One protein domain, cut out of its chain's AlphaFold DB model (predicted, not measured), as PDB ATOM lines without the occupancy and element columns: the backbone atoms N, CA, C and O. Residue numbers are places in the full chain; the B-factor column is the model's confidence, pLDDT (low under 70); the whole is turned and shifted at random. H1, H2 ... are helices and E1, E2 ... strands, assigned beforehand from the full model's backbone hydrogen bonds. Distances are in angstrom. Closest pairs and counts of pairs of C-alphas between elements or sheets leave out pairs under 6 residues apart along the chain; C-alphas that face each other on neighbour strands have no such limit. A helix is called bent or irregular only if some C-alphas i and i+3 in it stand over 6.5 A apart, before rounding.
ATOM      1  N   TRP A 123      88.702 -35.900  40.553       97.62
ATOM      2  CA  TRP A 123      87.348 -36.469  40.508       97.62
ATOM      3  C   TRP A 123      87.004 -37.112  39.159       97.62
ATOM      4  O   TRP A 123      86.291 -38.115  39.129       97.62
ATOM      5  N   ARG A 124      87.537 -36.587  38.045       97.75
ATOM      6  CA  ARG A 124      87.384 -37.198  36.714       97.75
ATOM      7  C   ARG A 124      88.285 -38.412  36.568       97.75
ATOM      8  O   ARG A 124      87.819 -39.463  36.141       97.75
ATOM      9  N   MET A 125      89.547 -38.275  36.977       97.56
ATOM     10  CA  MET A 125      90.540 -39.351  36.907       97.56
ATOM     11  C   MET A 125      90.129 -40.587  37.716       97.56
ATOM     12  O   MET A 125      90.421 -41.709  37.313       97.56
ATOM     13  N   ALA A 126      89.435 -40.386  38.837       94.69
ATOM     14  CA  ALA A 126      88.998 -41.451  39.732       94.69
ATOM     15  C   ALA A 126      87.643 -42.087  39.355       94.69
ATOM     16  O   ALA A 126      87.300 -43.117  39.929       94.69
ATOM     17  N   GLY A 127      86.875 -41.517  38.415       95.06
ATOM     18  CA  GLY A 127      85.612 -42.119  37.957       95.06
ATOM     19  C   GLY A 127      84.612 -41.155  37.313       95.06
ATOM     20  O   GLY A 127      83.897 -41.543  36.392       95.06
ATOM     21  N   GLY A 128      84.588 -39.888  37.736       95.31
ATOM     22  CA  GLY A 128      83.844 -38.828  37.052       95.31
ATOM     23  C   GLY A 128      82.318 -38.868  37.193       95.31
ATOM     24  O   GLY A 128      81.636 -38.398  36.286       95.31
ATOM     25  N   PHE A 129      81.765 -39.413  38.282       95.88
ATOM     26  CA  PHE A 129      80.312 -39.595  38.423       95.88
ATOM     27  C   PHE A 129      79.509 -38.282  38.440       95.88
ATOM     28  O   PHE A 129      78.537 -38.132  37.697       95.88
ATOM     29  N   ARG A 130      79.890 -37.322  39.287       94.12
ATOM     30  CA  ARG A 130      79.239 -36.007  39.380       94.12
ATOM     31  C   ARG A 130      80.212 -34.964  39.900       94.12
ATOM     32  O   ARG A 130      81.212 -35.309  40.507       94.12
ATOM     33  N   ARG A 131      79.901 -33.685  39.706       92.94
ATOM     34  CA  ARG A 131      80.743 -32.594  40.220       92.94
ATOM     35  C   ARG A 131      80.278 -32.039  41.567       92.94
ATOM     36  O   ARG A 131      81.103 -31.588  42.354       92.94
ATOM     37  N   GLU A 132      78.975 -32.064  41.825       91.00
ATOM     38  CA  GLU A 132      78.387 -31.527  43.053       91.00
ATOM     39  C   GLU A 132      78.111 -32.661  44.044       91.00
ATOM     40  O   GLU A 132      77.505 -33.681  43.695       91.00
ATOM     41  N   VAL A 133      78.549 -32.494  45.290       85.19
ATOM     42  CA  VAL A 133      78.347 -33.481  46.355       85.19
ATOM     43  C   VAL A 133      77.646 -32.807  47.530       85.19
ATOM     44  O   VAL A 133      78.142 -31.786  48.007       85.19
ATOM     45  N   PRO A 134      76.511 -33.347  48.014       77.56
ATOM     46  CA  PRO A 134      75.876 -32.848  49.225       77.56
ATOM     47  C   PRO A 134      76.872 -32.795  50.381       77.56
ATOM     48  O   PRO A 134      77.688 -33.701  50.567       77.56
ATOM     49  N   LEU A 135      76.802 -31.733  51.164       73.75
ATOM     50  CA  LEU A 135      77.719 -31.487  52.259       73.75
ATOM     51  C   LEU A 135      76.940 -31.525  53.568       73.75
ATOM     52  O   LEU A 135      75.780 -31.112  53.624       73.75
ATOM     53  N   TYR A 136      77.561 -32.055  54.612       67.38
ATOM     54  CA  TYR A 136      77.035 -31.909  55.960       67.38
ATOM     55  C   TYR A 136      78.113 -31.278  56.838       67.38
ATOM     56  O   TYR A 136      79.312 -31.488  56.634       67.38
ATOM     57  N   ASP A 137      77.665 -30.453  57.774       59.41
ATOM     58  CA  ASP A 137      78.554 -29.706  58.647       59.41
ATOM     59  C   ASP A 137      78.786 -30.461  59.958       59.41
ATOM     60  O   ASP A 137      77.837 -30.904  60.609       59.41
ATOM     61  N   THR A 138      80.055 -30.588  60.337       62.91
ATOM     62  CA  THR A 138      80.466 -31.141  61.633       62.91
ATOM     63  C   THR A 138      80.801 -30.033  62.630       62.91
ATOM     64  O   THR A 138      80.748 -30.278  63.833       62.91
ATOM     65  N   GLU A 139      81.055 -28.797  62.182       57.06
ATOM     66  CA  GLU A 139      81.271 -27.648  63.078       57.06
ATOM     67  C   GLU A 139      79.992 -27.262  63.844       57.06
ATOM     68  O   GLU A 139      80.069 -26.750  64.959       57.06
ATOM     69  N   GLY A 140      78.802 -27.575  63.321       45.94
ATOM     70  CA  GLY A 140      77.539 -27.548  64.073       45.94
ATOM     71  C   GLY A 140      77.285 -28.791  64.945       45.94
ATOM     72  O   GLY A 140      76.322 -28.815  65.704       45.94
ATOM     73  N   GLY A 141      78.151 -29.807  64.845       48.34
ATOM     74  CA  GLY A 141      77.996 -31.205  65.267       48.34
ATOM     75  C   GLY A 141      78.260 -31.541  66.744       48.34
ATOM     76  O   GLY A 141      78.221 -32.712  67.127       48.34
ATOM     77  N   TRP A 142      78.618 -30.550  67.564       55.66
ATOM     78  CA  TRP A 142      79.150 -30.757  68.919       55.66
ATOM     79  C   TRP A 142      78.128 -31.393  69.878       55.66
ATOM     80  O   TRP A 142      76.947 -31.473  69.564       55.66
ATOM     81  N   LEU A 143      78.580 -31.808  71.072       47.03
ATOM     82  CA  LEU A 143      77.914 -32.659  72.095       47.03
ATOM     83  C   LEU A 143      76.430 -32.380  72.455       47.03
ATOM     84  O   LEU A 143      75.848 -33.116  73.246       47.03
ATOM     85  N   HIS A 144      75.818 -31.330  71.918       53.34
ATOM     86  CA  HIS A 144      74.411 -30.979  72.063       53.34
ATOM     87  C   HIS A 144      73.462 -31.691  71.070       53.34
ATOM     88  O   HIS A 144      72.249 -31.527  71.199       53.34
ATOM     89  N   LEU A 145      73.965 -32.477  70.107       51.62
ATOM     90  CA  LEU A 145      73.157 -33.210  69.114       51.62
ATOM     91  C   LEU A 145      72.931 -34.698  69.460       51.62
ATOM     92  O   LEU A 145      73.701 -35.312  70.199       51.62
ATOM     93  N   GLY A 146      71.855 -35.288  68.922       60.91
ATOM     94  CA  GLY A 146      71.405 -36.651  69.232       60.91
ATOM     95  C   GLY A 146      72.235 -37.772  68.587       60.91
ATOM     96  O   GLY A 146      72.695 -37.676  67.451       60.91
ATOM     97  N   THR A 147      72.385 -38.894  69.298       51.91
ATOM     98  CA  THR A 147      73.251 -40.029  68.915       51.91
ATOM     99  C   THR A 147      72.882 -40.684  67.578       51.91
ATOM    100  O   THR A 147      73.773 -41.084  66.833       51.91
ATOM    101  N   GLU A 148      71.594 -40.778  67.233       53.03
ATOM    102  CA  GLU A 148      71.161 -41.384  65.960       53.03
ATOM    103  C   GLU A 148      71.536 -40.545  64.727       53.03
ATOM    104  O   GLU A 148      71.740 -41.097  63.643       53.03
ATOM    105  N   GLU A 149      71.671 -39.229  64.888       52.34
ATOM    106  CA  GLU A 149      72.095 -38.305  63.831       52.34
ATOM    107  C   GLU A 149      73.611 -38.349  63.610       52.34
ATOM    108  O   GLU A 149      74.067 -38.318  62.468       52.34
ATOM    109  N   LEU A 150      74.385 -38.552  64.678       50.06
ATOM    110  CA  LEU A 150      75.843 -38.709  64.621       50.06
ATOM    111  C   LEU A 150      76.269 -40.055  64.002       50.06
ATOM    112  O   LEU A 150      77.226 -40.119  63.233       50.06
ATOM    113  N   VAL A 151      75.542 -41.142  64.294       49.44
ATOM    114  CA  VAL A 151      75.877 -42.504  63.823       49.44
ATOM    115  C   VAL A 151      75.630 -42.685  62.320       49.44
ATOM    116  O   VAL A 151      76.331 -43.460  61.670       49.44
ATOM    117  N   ARG A 152      74.694 -41.934  61.726       49.25
ATOM    118  CA  ARG A 152      74.415 -41.980  60.279       49.25
ATOM    119  C   ARG A 152      75.528 -41.338  59.428       49.25
ATOM    120  O   ARG A 152      75.545 -41.539  58.216       49.25
ATOM    121  N   GLY A 153      76.449 -40.598  60.053       46.81
ATOM    122  CA  GLY A 153      77.553 -39.879  59.410       46.81
ATOM    123  C   GLY A 153      78.945 -40.509  59.563       46.81
ATOM    124  O   GLY A 153      79.923 -39.842  59.243       46.81
ATOM    125  N   ALA A 154      79.084 -41.744  60.065       45.00
ATOM    126  CA  ALA A 154      80.393 -42.355  60.344       45.00
ATOM    127  C   ALA A 154      81.015 -43.084  59.125       45.00
ATOM    128  O   ALA A 154      80.326 -43.768  58.373       45.00
ATOM    129  N   LYS A 155      82.333 -42.916  58.945       54.06
ATOM    130  CA  LYS A 155      83.020 -42.720  57.651       54.06
ATOM    131  C   LYS A 155      84.100 -43.738  57.270       54.06
ATOM    132  O   LYS A 155      84.678 -44.398  58.131       54.06
ATOM    133  N   VAL A 156      84.486 -43.707  55.988       53.16
ATOM    134  CA  VAL A 156      85.804 -44.145  55.474       53.16
ATOM    135  C   VAL A 156      86.725 -42.921  55.366       53.16
ATOM    136  O   VAL A 156      86.291 -41.868  54.927       53.16
ATOM    137  N   ASP A 157      87.993 -43.023  55.749       62.66
ATOM    138  CA  ASP A 157      88.965 -41.918  55.677       62.66
ATOM    139  C   ASP A 157      90.161 -42.357  54.828       62.66
ATOM    140  O   ASP A 157      90.846 -43.313  55.209       62.66
ATOM    141  N   ALA A 158      90.419 -41.689  53.695       54.91
ATOM    142  CA  ALA A 158      91.511 -42.052  52.791       54.91
ATOM    143  C   ALA A 158      92.881 -42.004  53.487       54.91
ATOM    144  O   ALA A 158      93.709 -42.888  53.260       54.91
ATOM    145  N   ALA A 159      93.117 -41.051  54.398       60.91
ATOM    146  CA  ALA A 159      94.388 -40.967  55.116       60.91
ATOM    147  C   ALA A 159      94.594 -42.156  56.063       60.91
ATOM    148  O   ALA A 159      95.700 -42.684  56.178       60.91
ATOM    149  N   ARG A 160      93.523 -42.636  56.706       79.62
ATOM    150  CA  ARG A 160      93.614 -43.730  57.689       79.62
ATOM    151  C   ARG A 160      93.826 -45.104  57.068       79.62
ATOM    152  O   ARG A 160      94.299 -45.999  57.763       79.62
ATOM    153  N   ILE A 161      93.477 -45.280  55.797       80.75
ATOM    154  CA  ILE A 161      93.553 -46.579  55.111       80.75
ATOM    155  C   ILE A 161      94.693 -46.670  54.095       80.75
ATOM    156  O   ILE A 161      94.830 -47.699  53.439       80.75
ATOM    157  N   GLY A 162      95.525 -45.630  53.981       84.31
ATOM    158  CA  GLY A 162      96.725 -45.654  53.144       84.31
ATOM    159  C   GLY A 162      96.614 -44.944  51.797       84.31
ATOM    160  O   GLY A 162      97.421 -45.240  50.922       84.31
ATOM    161  N   GLY A 163      95.650 -44.040  51.614       91.44
ATOM    162  CA  GLY A 163      95.550 -43.151  50.452       91.44
ATOM    163  C   GLY A 163      94.314 -43.363  49.574       91.44
ATOM    164  O   GLY A 163      93.361 -44.054  49.942       91.44
ATOM    165  N   ILE A 164      94.352 -42.767  48.381       94.06
ATOM    166  CA  ILE A 164      93.316 -42.850  47.342       94.06
ATOM    167  C   ILE A 164      93.211 -44.283  46.807       94.06
ATOM    168  O   ILE A 164      92.109 -44.806  46.650       94.06
ATOM    169  N   THR A 165      94.345 -44.949  46.575       94.00
ATOM    170  CA  THR A 165      94.380 -46.317  46.032       94.00
ATOM    171  C   THR A 165      93.568 -47.315  46.878       94.00
ATOM    172  O   THR A 165      92.666 -47.965  46.342       94.00
ATOM    173  N   PRO A 166      93.810 -47.457  48.199       89.56
ATOM    174  CA  PRO A 166      92.963 -48.295  49.048       89.56
ATOM    175  C   PRO A 166      91.546 -47.733  49.239       89.56
ATOM    176  O   PRO A 166      90.612 -48.527  49.365       89.56
ATOM    177  N   PHE A 167      91.347 -46.409  49.202       91.94
ATOM    178  CA  PHE A 167      90.010 -45.806  49.270       91.94
ATOM    179  C   PHE A 167      89.095 -46.281  48.140       91.94
ATOM    180  O   PHE A 167      87.981 -46.725  48.416       91.94
ATOM    181  N   LEU A 168      89.567 -46.282  46.889       92.12
ATOM    182  CA  LEU A 168      88.772 -46.755  45.749       92.12
ATOM    183  C   LEU A 168      88.380 -48.236  45.895       92.12
ATOM    184  O   LEU A 168      87.254 -48.614  45.583       92.12
ATOM    185  N   LYS A 169      89.273 -49.077  46.437       89.00
ATOM    186  CA  LYS A 169      88.975 -50.496  46.714       89.00
ATOM    187  C   LYS A 169      87.868 -50.645  47.759       89.00
ATOM    188  O   LYS A 169      86.949 -51.438  47.562       89.00
ATOM    189  N   VAL A 170      87.943 -49.883  48.853       80.88
ATOM    190  CA  VAL A 170      86.912 -49.879  49.903       80.88
ATOM    191  C   VAL A 170      85.584 -49.361  49.357       80.88
ATOM    192  O   VAL A 170      84.547 -49.954  49.641       80.88
ATOM    193  N   ALA A 171      85.607 -48.305  48.545       80.00
ATOM    194  CA  ALA A 171      84.398 -47.725  47.984       80.00
ATOM    195  C   ALA A 171      83.678 -48.669  47.015       80.00
ATOM    196  O   ALA A 171      82.476 -48.874  47.167       80.00
ATOM    197  N   HIS A 172      84.404 -49.306  46.090       85.56
ATOM    198  CA  HIS A 172      83.821 -50.308  45.193       85.56
ATOM    199  C   HIS A 172      83.328 -51.547  45.952       85.56
ATOM    200  O   HIS A 172      82.316 -52.142  45.587       85.56
ATOM    201  N   LEU A 173      84.013 -51.940  47.034       75.00
ATOM    202  CA  LEU A 173      83.522 -53.009  47.901       75.00
ATOM    203  C   LEU A 173      82.210 -52.602  48.581       75.00
ATOM    204  O   LEU A 173      81.267 -53.382  48.560       75.00
ATOM    205  N   ALA A 174      82.130 -51.397  49.147       71.44
ATOM    206  CA  ALA A 174      80.909 -50.873  49.756       71.44
ATOM    207  C   ALA A 174      79.755 -50.799  48.743       71.44
ATOM    208  O   ALA A 174      78.634 -51.208  49.051       71.44
ATOM    209  N   GLU A 175      80.043 -50.371  47.513       77.75
ATOM    210  CA  GLU A 175      79.073 -50.320  46.418       77.75
ATOM    211  C   GLU A 175      78.479 -51.702  46.118       77.75
ATOM    212  O   GLU A 175      77.265 -51.827  45.965       77.75
ATOM    213  N   ALA A 176      79.290 -52.767  46.155       79.00
ATOM    214  CA  ALA A 176      78.813 -54.143  45.974       79.00
ATOM    215  C   ALA A 176      77.797 -54.595  47.047       79.00
ATOM    216  O   ALA A 176      77.043 -55.543  46.819       79.00
ATOM    217  N   PHE A 177      77.746 -53.912  48.195       75.75
ATOM    218  CA  PHE A 177      76.762 -54.127  49.261       75.75
ATOM    219  C   PHE A 177      75.664 -53.052  49.299       75.75
ATOM    220  O   PHE A 177      74.891 -53.012  50.256       75.75
ATOM    221  N   ASN A 178      75.564 -52.199  48.271       78.25
ATOM    222  CA  ASN A 178      74.678 -51.029  48.228       78.25
ATOM    223  C   ASN A 178      74.880 -50.084  49.424       78.25
ATOM    224  O   ASN A 178      73.928 -49.478  49.919       78.25
ATOM    225  N   ALA A 179      76.114 -50.001  49.923       71.44
ATOM    226  CA  ALA A 179      76.472 -49.119  51.015       71.44
ATOM    227  C   ALA A 179      77.035 -47.800  50.476       71.44
ATOM    228  O   ALA A 179      77.917 -47.774  49.611       71.44
ATOM    229  N   ASP A 180      76.521 -46.710  51.037       79.88
ATOM    230  CA  ASP A 180      77.003 -45.358  50.791       79.88
ATOM    231  C   ASP A 180      78.360 -45.115  51.474       79.88
ATOM    232  O   ASP A 180      78.635 -45.625  52.563       79.88
ATOM    233  N   VAL A 181      79.186 -44.269  50.860       78.06
ATOM    234  CA  VAL A 181      80.479 -43.809  51.373       78.06
ATOM    235  C   VAL A 181      80.386 -42.322  51.704       78.06
ATOM    236  O   VAL A 181      80.171 -41.477  50.834       78.06
ATOM    237  N   CYS A 182      80.590 -41.997  52.978       85.88
ATOM    238  CA  CYS A 182      80.699 -40.628  53.476       85.88
ATOM    239  C   CYS A 182      82.121 -40.440  54.012       85.88
ATOM    240  O   CYS A 182      82.414 -40.984  55.076       85.88
ATOM    241  N   PRO A 183      83.037 -39.774  53.294       85.00
ATOM    242  CA  PRO A 183      84.402 -39.616  53.768       85.00
ATOM    243  C   PRO A 183      84.575 -38.750  55.029       85.00
ATOM    244  O   PRO A 183      83.780 -37.849  55.315       85.00
ATOM    245  N   HIS A 184      85.622 -39.039  55.806       86.88
ATOM    246  CA  HIS A 184      86.005 -38.303  57.018       86.88
ATOM    247  C   HIS A 184      87.062 -37.253  56.758       86.88
ATOM    248  O   HIS A 184      88.106 -37.591  56.215       86.88
ATOM    249  N   PHE A 185      86.858 -36.044  57.278       87.50
ATOM    250  CA  PHE A 185      87.879 -35.009  57.323       87.50
ATOM    251  C   PHE A 185      88.431 -34.688  55.927       87.50
ATOM    252  O   PHE A 185      87.757 -34.968  54.936       87.50
ATOM    253  N   LEU A 186      89.630 -34.090  55.842       90.19
ATOM    254  CA  LEU A 186      90.369 -33.804  54.599       90.19
ATOM    255  C   LEU A 186      89.452 -33.429  53.424       90.19
ATOM    256  O   LEU A 186      89.493 -34.062  52.365       90.19
ATOM    257  N   MET A 187      88.557 -32.465  53.646       91.69
ATOM    258  CA  MET A 187      87.435 -32.206  52.741       91.69
ATOM    259  C   MET A 187      87.912 -31.828  51.333       91.69
ATOM    260  O   MET A 187      87.272 -32.180  50.344       91.69
ATOM    261  N   GLU A 188      89.079 -31.188  51.249       93.94
ATOM    262  CA  GLU A 188      89.744 -30.764  50.024       93.94
ATOM    263  C   GLU A 188      90.157 -31.957  49.145       93.94
ATOM    264  O   GLU A 188      90.043 -31.890  47.923       93.94
ATOM    265  N   LEU A 189      90.557 -33.080  49.751       94.56
ATOM    266  CA  LEU A 189      90.832 -34.333  49.039       94.56
ATOM    267  C   LEU A 189      89.540 -35.121  48.784       94.56
ATOM    268  O   LEU A 189      89.293 -35.631  47.686       94.56
ATOM    269  N   HIS A 190      88.711 -35.245  49.818       94.12
ATOM    270  CA  HIS A 190      87.561 -36.137  49.815       94.12
ATOM    271  C   HIS A 190      86.401 -35.659  48.945       94.12
ATOM    272  O   HIS A 190      85.646 -36.509  48.468       94.12
ATOM    273  N   VAL A 191      86.272 -34.354  48.669       95.19
ATOM    274  CA  VAL A 191      85.278 -33.862  47.703       95.19
ATOM    275  C   VAL A 191      85.470 -34.516  46.341       95.19
ATOM    276  O   VAL A 191      84.501 -34.993  45.754       95.19
ATOM    277  N   SER A 192      86.718 -34.629  45.878       96.75
ATOM    278  CA  SER A 192      87.027 -35.231  44.585       96.75
ATOM    279  C   SER A 192      86.728 -36.730  44.570       96.75
ATOM    280  O   SER A 192      86.214 -37.248  43.582       96.75
ATOM    281  N   LEU A 193      86.993 -37.429  45.676       95.06
ATOM    282  CA  LEU A 193      86.733 -38.866  45.784       95.06
ATOM    283  C   LEU A 193      85.236 -39.182  45.888       95.06
ATOM    284  O   LEU A 193      84.758 -40.096  45.223       95.06
ATOM    285  N   ALA A 194      84.473 -38.409  46.664       93.25
ATOM    286  CA  ALA A 194      83.023 -38.574  46.745       93.25
ATOM    287  C   ALA A 194      82.324 -38.203  45.424       93.25
ATOM    288  O   ALA A 194      81.339 -38.834  45.051       93.25
ATOM    289  N   ALA A 195      82.848 -37.208  44.704       95.62
ATOM    290  CA  ALA A 195      82.389 -36.803  43.377       95.62
ATOM    291  C   ALA A 195      82.653 -37.874  42.305       95.62
ATOM    292  O   ALA A 195      81.854 -38.052  41.384       95.62
ATOM    293  N   ALA A 196      83.755 -38.616  42.433       95.88
ATOM    294  CA  ALA A 196      84.140 -39.648  41.479       95.88
ATOM    295  C   ALA A 196      83.221 -40.881  41.489       95.88
ATOM    296  O   ALA A 196      83.134 -41.566  40.471       95.88
ATOM    297  N   LEU A 197      82.544 -41.160  42.609       91.94
ATOM    298  CA  LEU A 197      81.903 -42.449  42.879       91.94
ATOM    299  C   LEU A 197      80.366 -42.350  42.959       91.94
ATOM    300  O   LEU A 197      79.848 -41.431  43.602       91.94
ATOM    301  N   PRO A 198      79.609 -43.321  42.404       89.31
ATOM    302  CA  PRO A 198      78.145 -43.347  42.495       89.31
ATOM    303  C   PRO A 198      77.627 -43.421  43.932       89.31
ATOM    304  O   PRO A 198      76.649 -42.757  44.275       89.31
ATOM    305  N   ASN A 199      78.307 -44.199  44.778       83.31
ATOM    306  CA  ASN A 199      77.966 -44.383  46.187       83.31
ATOM    307  C   ASN A 199      78.649 -43.372  47.123       83.31
ATOM    308  O   ASN A 199      78.444 -43.441  48.332       83.31
ATOM    309  N   GLY A 200      79.439 -42.418  46.615       88.12
ATOM    310  CA  GLY A 200      79.859 -41.269  47.415       88.12
ATOM    311  C   GLY A 200      78.620 -40.449  47.762       88.12
ATOM    312  O   GLY A 200      77.929 -40.001  46.851       88.12
ATOM    313  N   LYS A 201      78.277 -40.277  49.042       86.00
ATOM    314  CA  LYS A 201      76.988 -39.680  49.439       86.00
ATOM    315  C   LYS A 201      77.120 -38.255  49.950       86.00
ATOM    316  O   LYS A 201      76.445 -37.370  49.434       86.00
ATOM    317  N   PHE A 202      78.000 -38.047  50.925       86.31
ATOM    318  CA  PHE A 202      78.242 -36.741  51.525       86.31
ATOM    319  C   PHE A 202      79.726 -36.460  51.708       86.31
ATOM    320  O   PHE A 202      80.504 -37.386  51.918       86.31
ATOM    321  N   VAL A 203      80.093 -35.183  51.726       87.06
ATOM    322  CA  VAL A 203      81.408 -34.717  52.186       87.06
ATOM    323  C   VAL A 203      81.222 -33.980  53.504       87.06
ATOM    324  O   VAL A 203      80.289 -33.192  53.658       87.06
ATOM    325  N   GLU A 204      82.090 -34.265  54.465       87.81
ATOM    326  CA  GLU A 204      82.157 -33.512  55.715       87.81
ATOM    327  C   GLU A 204      82.871 -32.189  55.504       87.81
ATOM    328  O   GLU A 204      83.915 -32.146  54.858       87.81
ATOM    329  N   HIS A 205      82.339 -31.133  56.106       84.19
ATOM    330  CA  HIS A 205      82.956 -29.819  56.069       84.19
ATOM    331  C   HIS A 205      83.645 -29.486  57.383       84.19
ATOM    332  O   HIS A 205      82.994 -29.238  58.397       84.19
ATOM    333  N   ILE A 206      84.977 -29.482  57.342       83.50
ATOM    334  CA  ILE A 206      85.849 -28.987  58.408       83.50
ATOM    335  C   ILE A 206      87.002 -28.248  57.711       83.50
ATOM    336  O   ILE A 206      87.899 -28.910  57.184       83.50
ATOM    337  N   PRO A 207      87.000 -26.903  57.681       83.69
ATOM    338  CA  PRO A 207      87.925 -26.107  56.871       83.69
ATOM    339  C   PRO A 207      89.307 -25.959  57.525       83.69
ATOM    340  O   PRO A 207      89.823 -24.862  57.725       83.69
ATOM    341  N   GLN A 208      89.917 -27.084  57.901       86.88
ATOM    342  CA  GLN A 208      91.137 -27.101  58.704       86.88
ATOM    343  C   GLN A 208      92.372 -26.611  57.941       86.88
ATOM    344  O   GLN A 208      93.312 -26.143  58.577       86.88
ATOM    345  N   LEU A 209      92.394 -26.698  56.607       91.81
ATOM    346  CA  LEU A 209      93.568 -26.336  55.805       91.81
ATOM    347  C   LEU A 209      93.635 -24.851  55.418       91.81
ATOM    348  O   LEU A 209      94.611 -24.459  54.788       91.81
ATOM    349  N   ARG A 210      92.675 -24.010  55.839       90.75
ATOM    350  CA  ARG A 210      92.627 -22.566  55.516       90.75
ATOM    351  C   ARG A 210      93.934 -21.818  55.760       90.75
ATOM    352  O   ARG A 210      94.269 -20.915  55.009       90.75
ATOM    353  N   ALA A 211      94.668 -22.182  56.810       92.56
ATOM    354  CA  ALA A 211      95.926 -21.521  57.147       92.56
ATOM    355  C   ALA A 211      97.061 -21.805  56.145       92.56
ATOM    356  O   ALA A 211      98.104 -21.169  56.228       92.56
ATOM    357  N   ILE A 212      96.882 -22.772  55.237       95.81
ATOM    358  CA  ILE A 212      97.893 -23.219  54.270       95.81
ATOM    359  C   ILE A 212      97.339 -23.351  52.839       95.81
ATOM    360  O   ILE A 212      97.974 -23.965  51.977       95.81
ATOM    361  N   THR A 213      96.161 -22.786  52.563       96.12
ATOM    362  CA  THR A 213      95.559 -22.737  51.223       96.12
ATOM    363  C   THR A 213      95.156 -21.312  50.858       96.12
ATOM    364  O   THR A 213      94.752 -20.519  51.704       96.12
ATOM    365  N   LYS A 214      95.237 -20.979  49.567       96.00
ATOM    366  CA  LYS A 214      94.844 -19.663  49.031       96.00
ATOM    367  C   LYS A 214      93.347 -19.549  48.769       96.00
ATOM    368  O   LYS A 214      92.808 -18.447  48.680       96.00
ATOM    369  N   SER A 215      92.682 -20.690  48.610       92.62
ATOM    370  CA  SER A 215      91.249 -20.781  48.355       92.62
ATOM    371  C   SER A 215      90.617 -21.890  49.182       92.62
ATOM    372  O   SER A 215      91.259 -22.899  49.484       92.62
ATOM    373  N   GLU A 216      89.335 -21.724  49.482       89.75
ATOM    374  CA  GLU A 216      88.525 -22.725  50.169       89.75
ATOM    375  C   GLU A 216      87.704 -23.571  49.195       89.75
ATOM    376  O   GLU A 216      87.476 -23.207  48.036       89.75
ATOM    377  N   LEU A 217      87.200 -24.696  49.706       88.69
ATOM    378  CA  LEU A 217      86.218 -25.510  49.008       88.69
ATOM    379  C   LEU A 217      84.993 -24.662  48.645       88.69
ATOM    380  O   LEU A 217      84.355 -24.060  49.507       88.69
ATOM    381  N   THR A 218      84.640 -24.626  47.360       90.19
ATOM    382  CA  THR A 218      83.460 -23.876  46.919       90.19
ATOM    383  C   THR A 218      82.191 -24.607  47.342       90.19
ATOM    384  O   THR A 218      81.962 -25.748  46.935       90.19
ATOM    385  N   VAL A 219      81.351 -23.928  48.125       86.62
ATOM    386  CA  VAL A 219      80.054 -24.435  48.583       86.62
ATOM    387  C   VAL A 219      78.930 -23.597  47.980       86.62
ATOM    388  O   VAL A 219      78.914 -22.374  48.106       86.62
ATOM    389  N   HIS A 220      77.968 -24.254  47.336       80.31
ATOM    390  CA  HIS A 220      76.800 -23.619  46.732       80.31
ATOM    391  C   HIS A 220      75.542 -24.430  47.057       80.31
ATOM    392  O   HIS A 220      75.484 -25.628  46.799       80.31
ATOM    393  N   ASN A 221      74.533 -23.787  47.655       80.00
ATOM    394  CA  ASN A 221      73.253 -24.411  48.022       80.00
ATOM    395  C   ASN A 221      73.396 -25.743  48.791       80.00
ATOM    396  O   ASN A 221      72.725 -26.724  48.475       80.00
ATOM    397  N   GLY A 222      74.298 -25.800  49.779       79.00
ATOM    398  CA  GLY A 222      74.528 -27.000  50.599       79.00
ATOM    399  C   GLY A 222      75.310 -28.123  49.905       79.00
ATOM    400  O   GLY A 222      75.357 -29.239  50.419       79.00
ATOM    401  N   HIS A 223      75.916 -27.848  48.749       83.62
ATOM    402  CA  HIS A 223      76.741 -28.796  48.007       83.62
ATOM    403  C   HIS A 223      78.170 -28.272  47.886       83.62
ATOM    404  O   HIS A 223      78.376 -27.094  47.593       83.62
ATOM    405  N   ALA A 224      79.150 -29.150  48.080       90.81
ATOM    406  CA  ALA A 224      80.529 -28.897  47.695       90.81
ATOM    407  C   ALA A 224      80.724 -29.148  46.200       90.81
ATOM    408  O   ALA A 224      80.201 -30.121  45.646       90.81
ATOM    409  N   LEU A 225      81.522 -28.294  45.566       93.25
ATOM    410  CA  LEU A 225      81.939 -28.459  44.180       93.25
ATOM    411  C   LEU A 225      83.328 -29.085  44.127       93.25
ATOM    412  O   LEU A 225      84.291 -28.511  44.638       93.25
ATOM    413  N   ALA A 226      83.445 -30.233  43.459       95.75
ATOM    414  CA  ALA A 226      84.751 -30.793  43.146       95.75
ATOM    415  C   ALA A 226      85.536 -29.827  42.229       95.75
ATOM    416  O   ALA A 226      84.955 -29.260  41.284       95.75
TER     417      ALA A 226
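Overview. This is residues 123 to 226 of the 247 residues of an uncharacterized protein of Lentzea alba (UniProt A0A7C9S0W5). A small, short-stranded sheet and the helix H4, packed slantwise over one of its faces, make the core, and two looser arms, H1 with its neighbouring loop and H5, reach out from it. H2 and H3 make a corner near H4, away from the sheet, and residues 143 to 148 stick out free. The printed part has 104 residues, with five named helices and three named strands in the order E1 H1 H2 H3 H4 E2 H5 E3; under half of the residues are in named elements. The sheet runs E2 E1 E3 and is mixed, and the class is mixed, helices and strands. The whole is compact, with a radius of gyration of the C-alphas of 13.4 A and spans of 36 by 35 by 28 A.

Along the chain. The printed part begins at Trp 123, and E1, residues 132 to 137, starts at C-alpha 132 (78.387, -31.527, 43.053) and is 15.7 A long. H1 is residues 147 to 151, and H2 is residues 158 to 161. H3, residues 164 to 176, is the longest helix, 18.4 A, from C-alpha 164 (93.316, -42.850, 47.342). H4 is residues 187 to 196, 13.9 A. E2 is residues 203 to 205. H5, residues 208 to 212, is irregular: C-alphas 208 and 211 are 7.5 A apart. E3, residues 223 to 225, ends at C-alpha 225 (81.939, -28.459, 44.180).

Arrangement. E1 is the inner strand. It is parallel to E2, with N 136 and O 203 at 3.1 A, and antiparallel to E3, with N 133 and O 224 at 2.9 A. The pairing is staggered: residues 132 to 134 pair with E3 and 135 to 137 with E2. E1, H1 to H4 and E2 form a strand-helix-strand unit, two parallel neighbour strands with helices between them along the chain. H4 is on the sheet, in two layers, at a height of 8.0 A, slantwise to the strands at 45 degrees to E1 on the local plane. The closest C-alphas of H4 and E2 are those of Val 191 and Val 203, 6.0 A. H3 is close to H4 but not clearly touching, Ile 164 to Leu 193 at 7.9 A between C-alphas, a steep tilt of 46 degrees, the same way. H2 and H3 touch only at the corner, the closest C-alphas being Ala 158 and Phe 167, 5.4 A. H5 is only just apart from H4, at 8.2 A, and H1 is apart from H4. Every O i to N i+4 pair is within hydrogen-bond range in H1; the counts are 8 of 9 in H3, 4 of 6 in H4 and 0 of 1 in H5, where 1 of 2 O i to N i+3 pairs is, and H2 is too short for such a pair.

Size, cuts and confidence. The C-alphas farthest apart are those of Met 125 and His 144, 39.6 A. The printed part has no cut, and no link is long. The mean pLDDT of the printed part is 80.1, with residues 136 to 159 under 70.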